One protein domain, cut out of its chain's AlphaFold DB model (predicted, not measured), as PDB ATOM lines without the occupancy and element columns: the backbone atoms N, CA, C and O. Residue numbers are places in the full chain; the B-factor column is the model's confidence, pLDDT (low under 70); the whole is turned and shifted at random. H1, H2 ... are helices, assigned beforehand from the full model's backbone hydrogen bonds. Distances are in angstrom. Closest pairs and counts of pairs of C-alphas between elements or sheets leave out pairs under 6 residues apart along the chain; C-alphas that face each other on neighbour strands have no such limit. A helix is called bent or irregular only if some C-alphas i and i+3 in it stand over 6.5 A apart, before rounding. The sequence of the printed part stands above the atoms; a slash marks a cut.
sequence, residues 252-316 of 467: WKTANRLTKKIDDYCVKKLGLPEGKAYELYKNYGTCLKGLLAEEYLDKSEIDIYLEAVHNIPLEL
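Overview. This is residues 252 to 316 of the 467 residues of the protein "Putative hydrolase of the HAD superfamily" of Fistulifera solaris (UniProt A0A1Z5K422). A long helix, H1, makes one side of a small, somewhat elongated helical domain; the short helices H2 and H3, set nearly at right angles to each other, sit at its later half, with H2 packing on it. The irregular helix H4 then runs back at a slant, its last residues reaching the side of H1, and residues 311 to 316 run on from it to end 11.3 A, C-alpha to C-alpha, from the first printed residue. The printed part has 65 residues with four named helices, in the order H1, H2, H3, H4, and no named strand; its class is all helix. It is compact, with a radius of gyration of the C-alphas of 11.4 A, and spans 35 by 23 by 20 A.

Arrangement. H1, residues 253 to 268, touches H2, residues 276 to 284, with residues 262 to 266 alone. Their closest C-alphas, those of Asp 263 and Ala 277, are 5.4 A apart, and the two lines stand at 72 degrees, only just about perpendicular. H2 touches H3, residues 287 to 293, where the closest C-alphas, those of Tyr 281 and Cys 287, are 4.5 A apart; their lines stand at 71 degrees, only just about perpendicular. H1 and H3 are close but not clearly touching, with the closest C-alphas, those of Ile 262 and Cys 287, 7.7 A apart. H4, residues 299 to 310, is irregular: C-alphas 300 and 303 are 7.4 A apart, and its line is a rough one. H3 and H4 are close but not clearly touching, at a shallow tilt of 9 degrees, opposite ways; their closest C-alphas, those of Leu 292 and Lys 299, are 7.0 A apart. With residues 309 to 310 alone H4 touches residues 258 to 265 of H1, at a steep tilt of 44 degrees, opposite ways; the closest C-alphas, those of Ile 262 and Val 309, are 5.4 A apart. H2 and H4 are apart. In H1, H2 and H3 every O i to N i+4 pair is within hydrogen-bond range; in H4 6 of 8 are.

Along the chain. H1 begins with C-alpha 253 at (132.398, 136.969, 136.121) and is 21.9 A long from first to last C-alpha. H2 is 11.9 A long and H3 9.9 A, with C-alpha 287 at (139.486, 136.587, 118.693). H4 is 17.5 A long and ends with C-alpha 310 at (129.811, 142.716, 124.439).

Size, cuts and confidence. The two C-alphas farthest apart, those of Glu 295 and Leu 316, are 35.3 A apart, and the outline is only just elongated. The printed part runs from 252 to 316 with no cut. The links from H2 to H3 and from H3 to H4 are tight, that from H1 to H2 is short, and no link is long. The mean pLDDT of the printed part is 94.5, and no printed residue is under 70.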
ATOM      1  N   TRP A 252     136.188 137.744 137.988       92.00
ATOM      2  CA  TRP A 252     136.213 137.506 136.542       92.00
ATOM      3  C   TRP A 252     134.865 137.068 135.951       92.00
ATOM      4  O   TRP A 252     134.824 136.457 134.878       92.00
ATOM      5  N   LYS A 253     133.736 137.345 136.617       93.50
ATOM      6  CA  LYS A 253     132.398 136.969 136.121       93.50
ATOM      7  C   LYS A 253     132.110 137.642 134.787       93.50
ATOM      8  O   LYS A 253     131.677 136.964 133.852       93.50
ATOM      9  N   THR A 254     132.384 138.940 134.681       94.12
ATOM     10  CA  THR A 254     132.229 139.706 133.440       94.12
ATOM     11  C   THR A 254     133.118 139.131 132.345       94.12
ATOM     12  O   THR A 254     132.633 138.787 131.264       94.12
ATOM     13  N   ALA A 255     134.394 138.907 132.650       92.25
ATOM     14  CA  ALA A 255     135.349 138.375 131.692       92.25
ATOM     15  C   ALA A 255     134.970 136.959 131.207       92.25
ATOM     16  O   ALA A 255     135.065 136.661 130.017       92.25
ATOM     17  N   ASN A 256     134.471 136.088 132.091       93.12
ATOM     18  CA  ASN A 256     134.004 134.743 131.741       93.12
ATOM     19  C   ASN A 256     132.732 134.774 130.879       93.12
ATOM     20  O   ASN A 256     132.611 133.992 129.932       93.12
ATOM     21  N   ARG A 257     131.800 135.699 131.159       95.19
ATOM     22  CA  ARG A 257     130.613 135.933 130.319       95.19
ATOM     23  C   ARG A 257     131.022 136.392 128.918       95.19
ATOM     24  O   ARG A 257     130.520 135.824 127.950       95.19
ATOM     25  N   LEU A 258     131.957 137.341 128.798       94.38
ATOM     26  CA  LEU A 258     132.495 137.794 127.507       94.38
ATOM     27  C   LEU A 258     133.154 136.646 126.738       94.38
ATOM     28  O   LEU A 258     132.789 136.398 125.590       94.38
ATOM     29  N   THR A 259     134.066 135.896 127.372       93.56
ATOM     30  CA  THR A 259     134.745 134.750 126.743       93.56
ATOM     31  C   THR A 259     133.740 133.732 126.208       93.56
ATOM     32  O   THR A 259     133.828 133.336 125.046       93.56
ATOM     33  N   LYS A 260     132.735 133.362 127.014       94.88
ATOM     34  CA  LYS A 260     131.676 132.446 126.580       94.88
ATOM     35  C   LYS A 260     130.881 133.004 125.400       94.88
ATOM     36  O   LYS A 260     130.570 132.270 124.469       94.88
ATOM     37  N   LYS A 261     130.534 134.291 125.433       96.19
ATOM     38  CA  LYS A 261     129.681 134.915 124.420       96.19
ATOM     39  C   LYS A 261     130.416 135.109 123.085       96.19
ATOM     40  O   LYS A 261     129.782 135.016 122.032       96.19
ATOM     41  N   ILE A 262     131.734 135.318 123.126       96.25
ATOM     42  CA  ILE A 262     132.629 135.279 121.961       96.25
ATOM     43  C   ILE A 262     132.647 133.872 121.349       96.25
ATOM     44  O   ILE A 262     132.387 133.733 120.155       96.25
ATOM     45  N   ASP A 263     132.892 132.836 122.155       96.19
ATOM     46  CA  ASP A 263     132.933 131.447 121.677       96.19
ATOM     47  C   ASP A 263     131.577 131.004 121.093       96.19
ATOM     48  O   ASP A 263     131.506 130.534 119.958       96.19
ATOM     49  N   ASP A 264     130.475 131.304 121.790       96.81
ATOM     50  CA  ASP A 264     129.110 131.053 121.316       96.81
ATOM     51  C   ASP A 264     128.821 131.744 119.967       96.81
ATOM     52  O   ASP A 264     128.096 131.184 119.142       96.81
ATOM     53  N   TYR A 265     129.362 132.946 119.721       97.62
ATOM     54  CA  TYR A 265     129.224 133.625 118.428       97.62
ATOM     55  C   TYR A 265     130.007 132.892 117.333       97.62
ATOM     56  O   TYR A 265     129.441 132.587 116.282       97.62
ATOM     57  N   CYS A 266     131.273 132.560 117.587       97.62
ATOM     58  CA  CYS A 266     132.116 131.819 116.646       97.62
ATOM     59  C   CYS A 266     131.478 130.483 116.241       97.62
ATOM     60  O   CYS A 266     131.390 130.180 115.053       97.62
ATOM     61  N   VAL A 267     130.948 129.726 117.204       97.69
ATOM     62  CA  VAL A 267     130.310 128.433 116.932       97.69
ATOM     63  C   VAL A 267     128.959 128.605 116.238       97.69
ATOM     64  O   VAL A 267     128.718 128.031 115.178       97.69
ATOM     65  N   LYS A 268     128.045 129.399 116.809       97.00
ATOM     66  CA  LYS A 268     126.639 129.419 116.362       97.00
ATOM     67  C   LYS A 268     126.385 130.322 115.161       97.00
ATOM     68  O   LYS A 268     125.425 130.082 114.433       97.00
ATOM     69  N   LYS A 269     127.159 131.399 114.999       96.50
ATOM     70  CA  LYS A 269     126.973 132.374 113.912       96.50
ATOM     71  C   LYS A 269     127.945 132.159 112.764       96.50
ATOM     72  O   LYS A 269     127.516 132.270 111.625       96.50
ATOM     73  N   LEU A 270     129.198 131.821 113.063       96.44
ATOM     74  CA  LEU A 270     130.234 131.626 112.042       96.44
ATOM     75  C   LEU A 270     130.478 130.147 111.696       96.44
ATOM     76  O   LEU A 270     131.202 129.855 110.752       96.44
ATOM     77  N   GLY A 271     129.867 129.205 112.428       97.19
ATOM     78  CA  GLY A 271     130.000 127.769 112.161       97.19
ATOM     79  C   GLY A 271     131.387 127.203 112.478       97.19
ATOM     80  O   GLY A 271     131.758 126.162 111.937       97.19
ATOM     81  N   LEU A 272     132.167 127.887 113.320       97.62
ATOM     82  CA  LEU A 272     133.521 127.469 113.680       97.62
ATOM     83  C   LEU A 272     133.507 126.349 114.735       97.62
ATOM     84  O   LEU A 272     132.566 126.263 115.529       97.62
ATOM     85  N   PRO A 273     134.548 125.500 114.791       96.38
ATOM     86  CA  PRO A 273     134.693 124.512 115.857       96.38
ATOM     87  C   PRO A 273     134.788 125.158 117.246       96.38
ATOM     88  O   PRO A 273     135.344 126.249 117.401       96.38
ATOM     89  N   GLU A 274     134.300 124.451 118.268       93.50
ATOM     90  CA  GLU A 274     134.478 124.843 119.672       93.50
ATOM     91  C   GLU A 274     135.971 125.018 119.998       93.50
ATOM     92  O   GLU A 274     136.816 124.242 119.547       93.50
ATOM     93  N   GLY A 275     136.314 126.072 120.745       91.88
ATOM     94  CA  GLY A 275     137.700 126.390 121.092       91.88
ATOM     95  C   GLY A 275     138.475 127.166 120.019       91.88
ATOM     96  O   GLY A 275     139.503 127.767 120.347       91.88
ATOM     97  N   LYS A 276     137.969 127.270 118.777       96.25
ATOM     98  CA  LYS A 276     138.614 128.073 117.718       96.25
ATOM     99  C   LYS A 276     138.745 129.545 118.122       96.25
ATOM    100  O   LYS A 276     139.749 130.177 117.819       96.25
ATOM    101  N   ALA A 277     137.782 130.090 118.869       95.56
ATOM    102  CA  ALA A 277     137.861 131.460 119.378       95.56
ATOM    103  C   ALA A 277     139.098 131.698 120.267       95.56
ATOM    104  O   ALA A 277     139.760 132.733 120.155       95.56
ATOM    105  N   TYR A 278     139.428 130.732 121.129       93.44
ATOM    106  CA  TYR A 278     140.591 130.806 122.013       93.44
ATOM    107  C   TYR A 278     141.907 130.580 121.261       93.44
ATOM    108  O   TYR A 278     142.895 131.255 121.544       93.44
ATOM    109  N   GLU A 279     141.916 129.687 120.268       95.56
ATOM    110  CA  GLU A 279     143.048 129.515 119.348       95.56
ATOM    111  C   GLU A 279     143.378 130.832 118.626       95.56
ATOM    112  O   GLU A 279     144.520 131.293 118.663       95.56
ATOM    113  N   LEU A 280     142.363 131.495 118.058       95.25
ATOM    114  CA  LEU A 280     142.509 132.805 117.421       95.25
ATOM    115  C   LEU A 280     143.024 133.860 118.414       95.25
ATOM    116  O   LEU A 280     143.940 134.616 118.101       95.25
ATOM    117  N   TYR A 281     142.502 133.886 119.643       90.75
ATOM    118  CA  TYR A 281     143.026 134.763 120.692       90.75
ATOM    119  C   TYR A 281     144.519 134.520 120.968       90.75
ATOM    120  O   TYR A 281     145.288 135.477 121.032       90.75
ATOM    121  N   LYS A 282     144.958 133.262 121.092       89.19
ATOM    122  CA  LYS A 282     146.370 132.935 121.355       89.19
ATOM    123  C   LYS A 282     147.294 133.304 120.199       89.19
ATOM    124  O   LYS A 282     148.404 133.762 120.454       89.19
ATOM    125  N   ASN A 283     146.837 133.131 118.962       90.38
ATOM    126  CA  ASN A 283     147.652 133.375 117.773       90.38
ATOM    127  C   ASN A 283     147.713 134.859 117.382       90.38
ATOM    128  O   ASN A 283     148.746 135.320 116.901       90.38
ATOM    129  N   TYR A 284     146.631 135.614 117.602       88.38
ATOM    130  CA  TYR A 284     146.492 136.988 117.101       88.38
ATOM    131  C   TYR A 284     146.306 138.041 118.206       88.38
ATOM    132  O   TYR A 284     146.212 139.229 117.911       88.38
ATOM    133  N   GLY A 285     146.236 137.646 119.478       82.62
ATOM    134  CA  GLY A 285     146.031 138.539 120.625       82.62
ATOM    135  C   GLY A 285     144.565 138.899 120.899       82.62
ATOM    136  O   GLY A 285     144.225 139.223 122.033       82.62
ATOM    137  N   THR A 286     143.671 138.802 119.908       89.19
ATOM    138  CA  THR A 286     142.208 138.831 120.101       89.19
ATOM    139  C   THR A 286     141.514 137.854 119.167       89.19
ATOM    140  O   THR A 286     142.005 137.562 118.075       89.19
ATOM    141  N   CYS A 287     140.331 137.387 119.573       94.00
ATOM    142  CA  CYS A 287     139.486 136.587 118.693       94.00
ATOM    143  C   CYS A 287     139.092 137.381 117.434       94.00
ATOM    144  O   CYS A 287     139.256 136.865 116.336       94.00
ATOM    145  N   LEU A 288     138.674 138.649 117.568       94.62
ATOM    146  CA  LEU A 288     138.301 139.497 116.427       94.62
ATOM    147  C   LEU A 288     139.433 139.647 115.403       94.62
ATOM    148  O   LEU A 288     139.201 139.488 114.208       94.62
ATOM    149  N   LYS A 289     140.664 139.921 115.851       91.75
ATOM    150  CA  LYS A 289     141.806 140.068 114.941       91.75
ATOM    151  C   LYS A 289     142.073 138.773 114.179       91.75
ATOM    152  O   LYS A 289     142.308 138.823 112.977       91.75
ATOM    153  N   GLY A 290     141.975 137.628 114.856       94.81
ATOM    154  CA  GLY A 290     142.093 136.323 114.213       94.81
ATOM    155  C   GLY A 290     140.952 136.016 113.239       94.81
ATOM    156  O   GLY A 290     141.211 135.508 112.156       94.81
ATOM    157  N   LEU A 291     139.709 136.385 113.570       97.12
ATOM    158  CA  LEU A 291     138.563 136.230 112.665       97.12
ATOM    159  C   LEU A 291     138.748 137.027 111.367       97.12
ATOM    160  O   LEU A 291     138.433 136.519 110.298       97.12
ATOM    161  N   LEU A 292     139.279 138.249 111.454       95.88
ATOM    162  CA  LEU A 292     139.578 139.075 110.281       95.88
ATOM    163  C   LEU A 292     140.782 138.542 109.490       95.88
ATOM    164  O   LEU A 292     140.764 138.556 108.264       95.88
ATOM    165  N   ALA A 293     141.835 138.095 110.182       95.19
ATOM    166  CA  ALA A 293     143.063 137.608 109.553       95.19
ATOM    167  C   ALA A 293     142.874 136.267 108.828       95.19
ATOM    168  O   ALA A 293     143.490 136.053 107.789       95.19
ATOM    169  N   GLU A 294     142.026 135.386 109.363       96.94
ATOM    170  CA  GLU A 294     141.675 134.092 108.759       96.94
ATOM    171  C   GLU A 294     140.404 134.163 107.892       96.94
ATOM    172  O   GLU A 294     139.880 133.131 107.488       96.94
ATOM    173  N   GLU A 295     139.918 135.377 107.598       96.62
ATOM    174  CA  GLU A 295     138.781 135.644 106.700       96.62
ATOM    175  C   GLU A 295     137.456 134.971 107.128       96.62
ATOM    176  O   GLU A 295     136.571 134.721 106.312       96.62
ATOM    177  N   TYR A 296     137.281 134.713 108.429       97.25
ATOM    178  CA  TYR A 296     136.030 134.206 109.008       97.25
ATOM    179  C   TYR A 296     134.979 135.290 109.262       97.25
ATOM    180  O   TYR A 296     133.816 134.966 109.502       97.25
ATOM    181  N   LEU A 297     135.384 136.560 109.273       96.81
ATOM    182  CA  LEU A 297     134.505 137.710 109.471       96.81
ATOM    183  C   LEU A 297     134.887 138.811 108.480       96.81
ATOM    184  O   LEU A 297     136.068 139.137 108.350       96.81
ATOM    185  N   ASP A 298     133.902 139.409 107.812       95.56
ATOM    186  CA  ASP A 298     134.152 140.558 106.943       95.56
ATOM    187  C   ASP A 298     134.331 141.849 107.763       95.56
ATOM    188  O   ASP A 298     133.745 142.032 108.833       95.56
ATOM    189  N   LYS A 299     135.120 142.801 107.246       93.50
ATOM    190  CA  LYS A 299     135.341 144.092 107.921       93.50
ATOM    191  C   LYS A 299     134.049 144.890 108.129       93.50
ATOM    192  O   LYS A 299     133.957 145.643 109.095       93.50
ATOM    193  N   SER A 300     133.057 144.739 107.252       95.50
ATOM    194  CA  SER A 300     131.750 145.390 107.396       95.50
ATOM    195  C   SER A 300     130.924 144.846 108.567       95.50
ATOM    196  O   SER A 300     130.022 145.530 109.044       95.50
ATOM    197  N   GLU A 301     131.260 143.661 109.085       96.06
ATOM    198  CA  GLU A 301     130.545 143.006 110.185       96.06
ATOM    199  C   GLU A 301     131.185 143.253 111.560       96.06
ATOM    200  O   GLU A 301     130.672 142.771 112.572       96.06
ATOM    201  N   ILE A 302     132.282 144.019 111.631       94.88
ATOM    202  CA  ILE A 302     133.023 144.279 112.878       94.88
ATOM    203  C   ILE A 302     132.110 144.866 113.958       94.88
ATOM    204  O   ILE A 302     132.110 144.378 115.087       94.88
ATOM    205  N   ASP A 303     131.314 145.881 113.621       94.31
ATOM    206  CA  ASP A 303     130.442 146.543 114.596       94.31
ATOM    207  C   ASP A 303     129.329 145.608 115.087       94.31
ATOM    208  O   ASP A 303     129.062 145.552 116.286       94.31
ATOM    209  N   ILE A 304     128.768 144.788 114.190       95.25
ATOM    210  CA  ILE A 304     127.757 143.775 114.528       95.25
ATOM    211  C   ILE A 304     128.354 142.725 115.469       95.25
ATOM    212  O   ILE A 304     127.745 142.381 116.485       95.25
ATOM    213  N   TYR A 305     129.553 142.222 115.158       95.81
ATOM    214  CA  TYR A 305     130.265 141.280 116.015       95.81
ATOM    215  C   TYR A 305     130.519 141.890 117.394       95.81
ATOM    216  O   TYR A 305     130.174 141.275 118.402       95.81
ATOM    217  N   LEU A 306     131.091 143.095 117.450       94.31
ATOM    218  CA  LEU A 306     131.481 143.747 118.696       94.31
ATOM    219  C   LEU A 306     130.276 144.061 119.585       94.31
ATOM    220  O   LEU A 306     130.315 143.741 120.775       94.31
ATOM    221  N   GLU A 307     129.205 144.623 119.019       93.31
ATOM    222  CA  GLU A 307     127.950 144.881 119.734       93.31
ATOM    223  C   GLU A 307     127.349 143.578 120.247       93.31
ATOM    224  O   GLU A 307     126.969 143.471 121.417       93.31
ATOM    225  N   ALA A 308     127.327 142.545 119.402       94.69
ATOM    226  CA  ALA A 308     126.845 141.254 119.819       94.69
ATOM    227  C   ALA A 308     127.686 140.750 120.995       94.69
ATOM    228  O   ALA A 308     127.106 140.395 122.020       94.69
ATOM    229  N   VAL A 309     129.010 140.599 120.867       95.12
ATOM    230  CA  VAL A 309     129.834 139.881 121.860       95.12
ATOM    231  C   VAL A 309     129.965 140.592 123.204       95.12
ATOM    232  O   VAL A 309     130.079 139.923 124.228       95.12
ATOM    233  N   HIS A 310     129.836 141.916 123.214       94.50
ATOM    234  CA  HIS A 310     129.811 142.716 124.439       94.50
ATOM    235  C   HIS A 310     128.395 142.913 125.007       94.50
ATOM    236  O   HIS A 310     128.229 143.427 126.110       94.50
ATOM    237  N   ASN A 311     127.386 142.428 124.281       93.88
ATOM    238  CA  ASN A 311     125.987 142.186 124.632       93.88
ATOM    239  C   ASN A 311     125.714 141.355 125.906       93.88
ATOM    240  O   ASN A 311     124.932 140.411 125.813       93.88
ATOM    241  N   ILE A 312     126.368 141.605 127.045       94.25
ATOM    242  CA  ILE A 312     126.255 140.771 128.258       94.25
ATOM    243  C   ILE A 312     125.565 141.495 129.428       94.25
ATOM    244  O   ILE A 312     125.678 142.722 129.528       94.25
ATOM    245  N   PRO A 313     124.880 140.759 130.331       93.62
ATOM    246  CA  PRO A 313     124.432 141.292 131.615       93.62
ATOM    247  C   PRO A 313     125.622 141.625 132.523       93.62
ATOM    248  O   PRO A 313     126.512 140.789 132.706       93.62
ATOM    249  N   LEU A 314     125.593 142.816 133.119       94.50
ATOM    250  CA  LEU A 314     126.574 143.306 134.089       94.50
ATOM    251  C   LEU A 314     125.919 143.421 135.471       94.50
ATOM    252  O   LEU A 314     124.771 143.858 135.573       94.50
ATOM    253  N   GLU A 315     126.652 143.025 136.507       93.50
ATOM    254  CA  GLU A 315     126.224 143.037 137.914       93.50
ATOM    255  C   GLU A 315     127.320 143.672 138.787       93.50
ATOM    256  O   GLU A 315     127.789 143.083 139.761       93.50
ATOM    257  N   LEU A 316     127.777 144.858 138.390       95.62
ATOM    258  CA  LEU A 316     128.793 145.618 139.108       95.62
ATOM    259  C   LEU A 316     128.115 146.506 140.163       95.62
ATOM    260  O   LEU A 316     127.175 147.237 139.835       95.62
TER     261      LEU A 316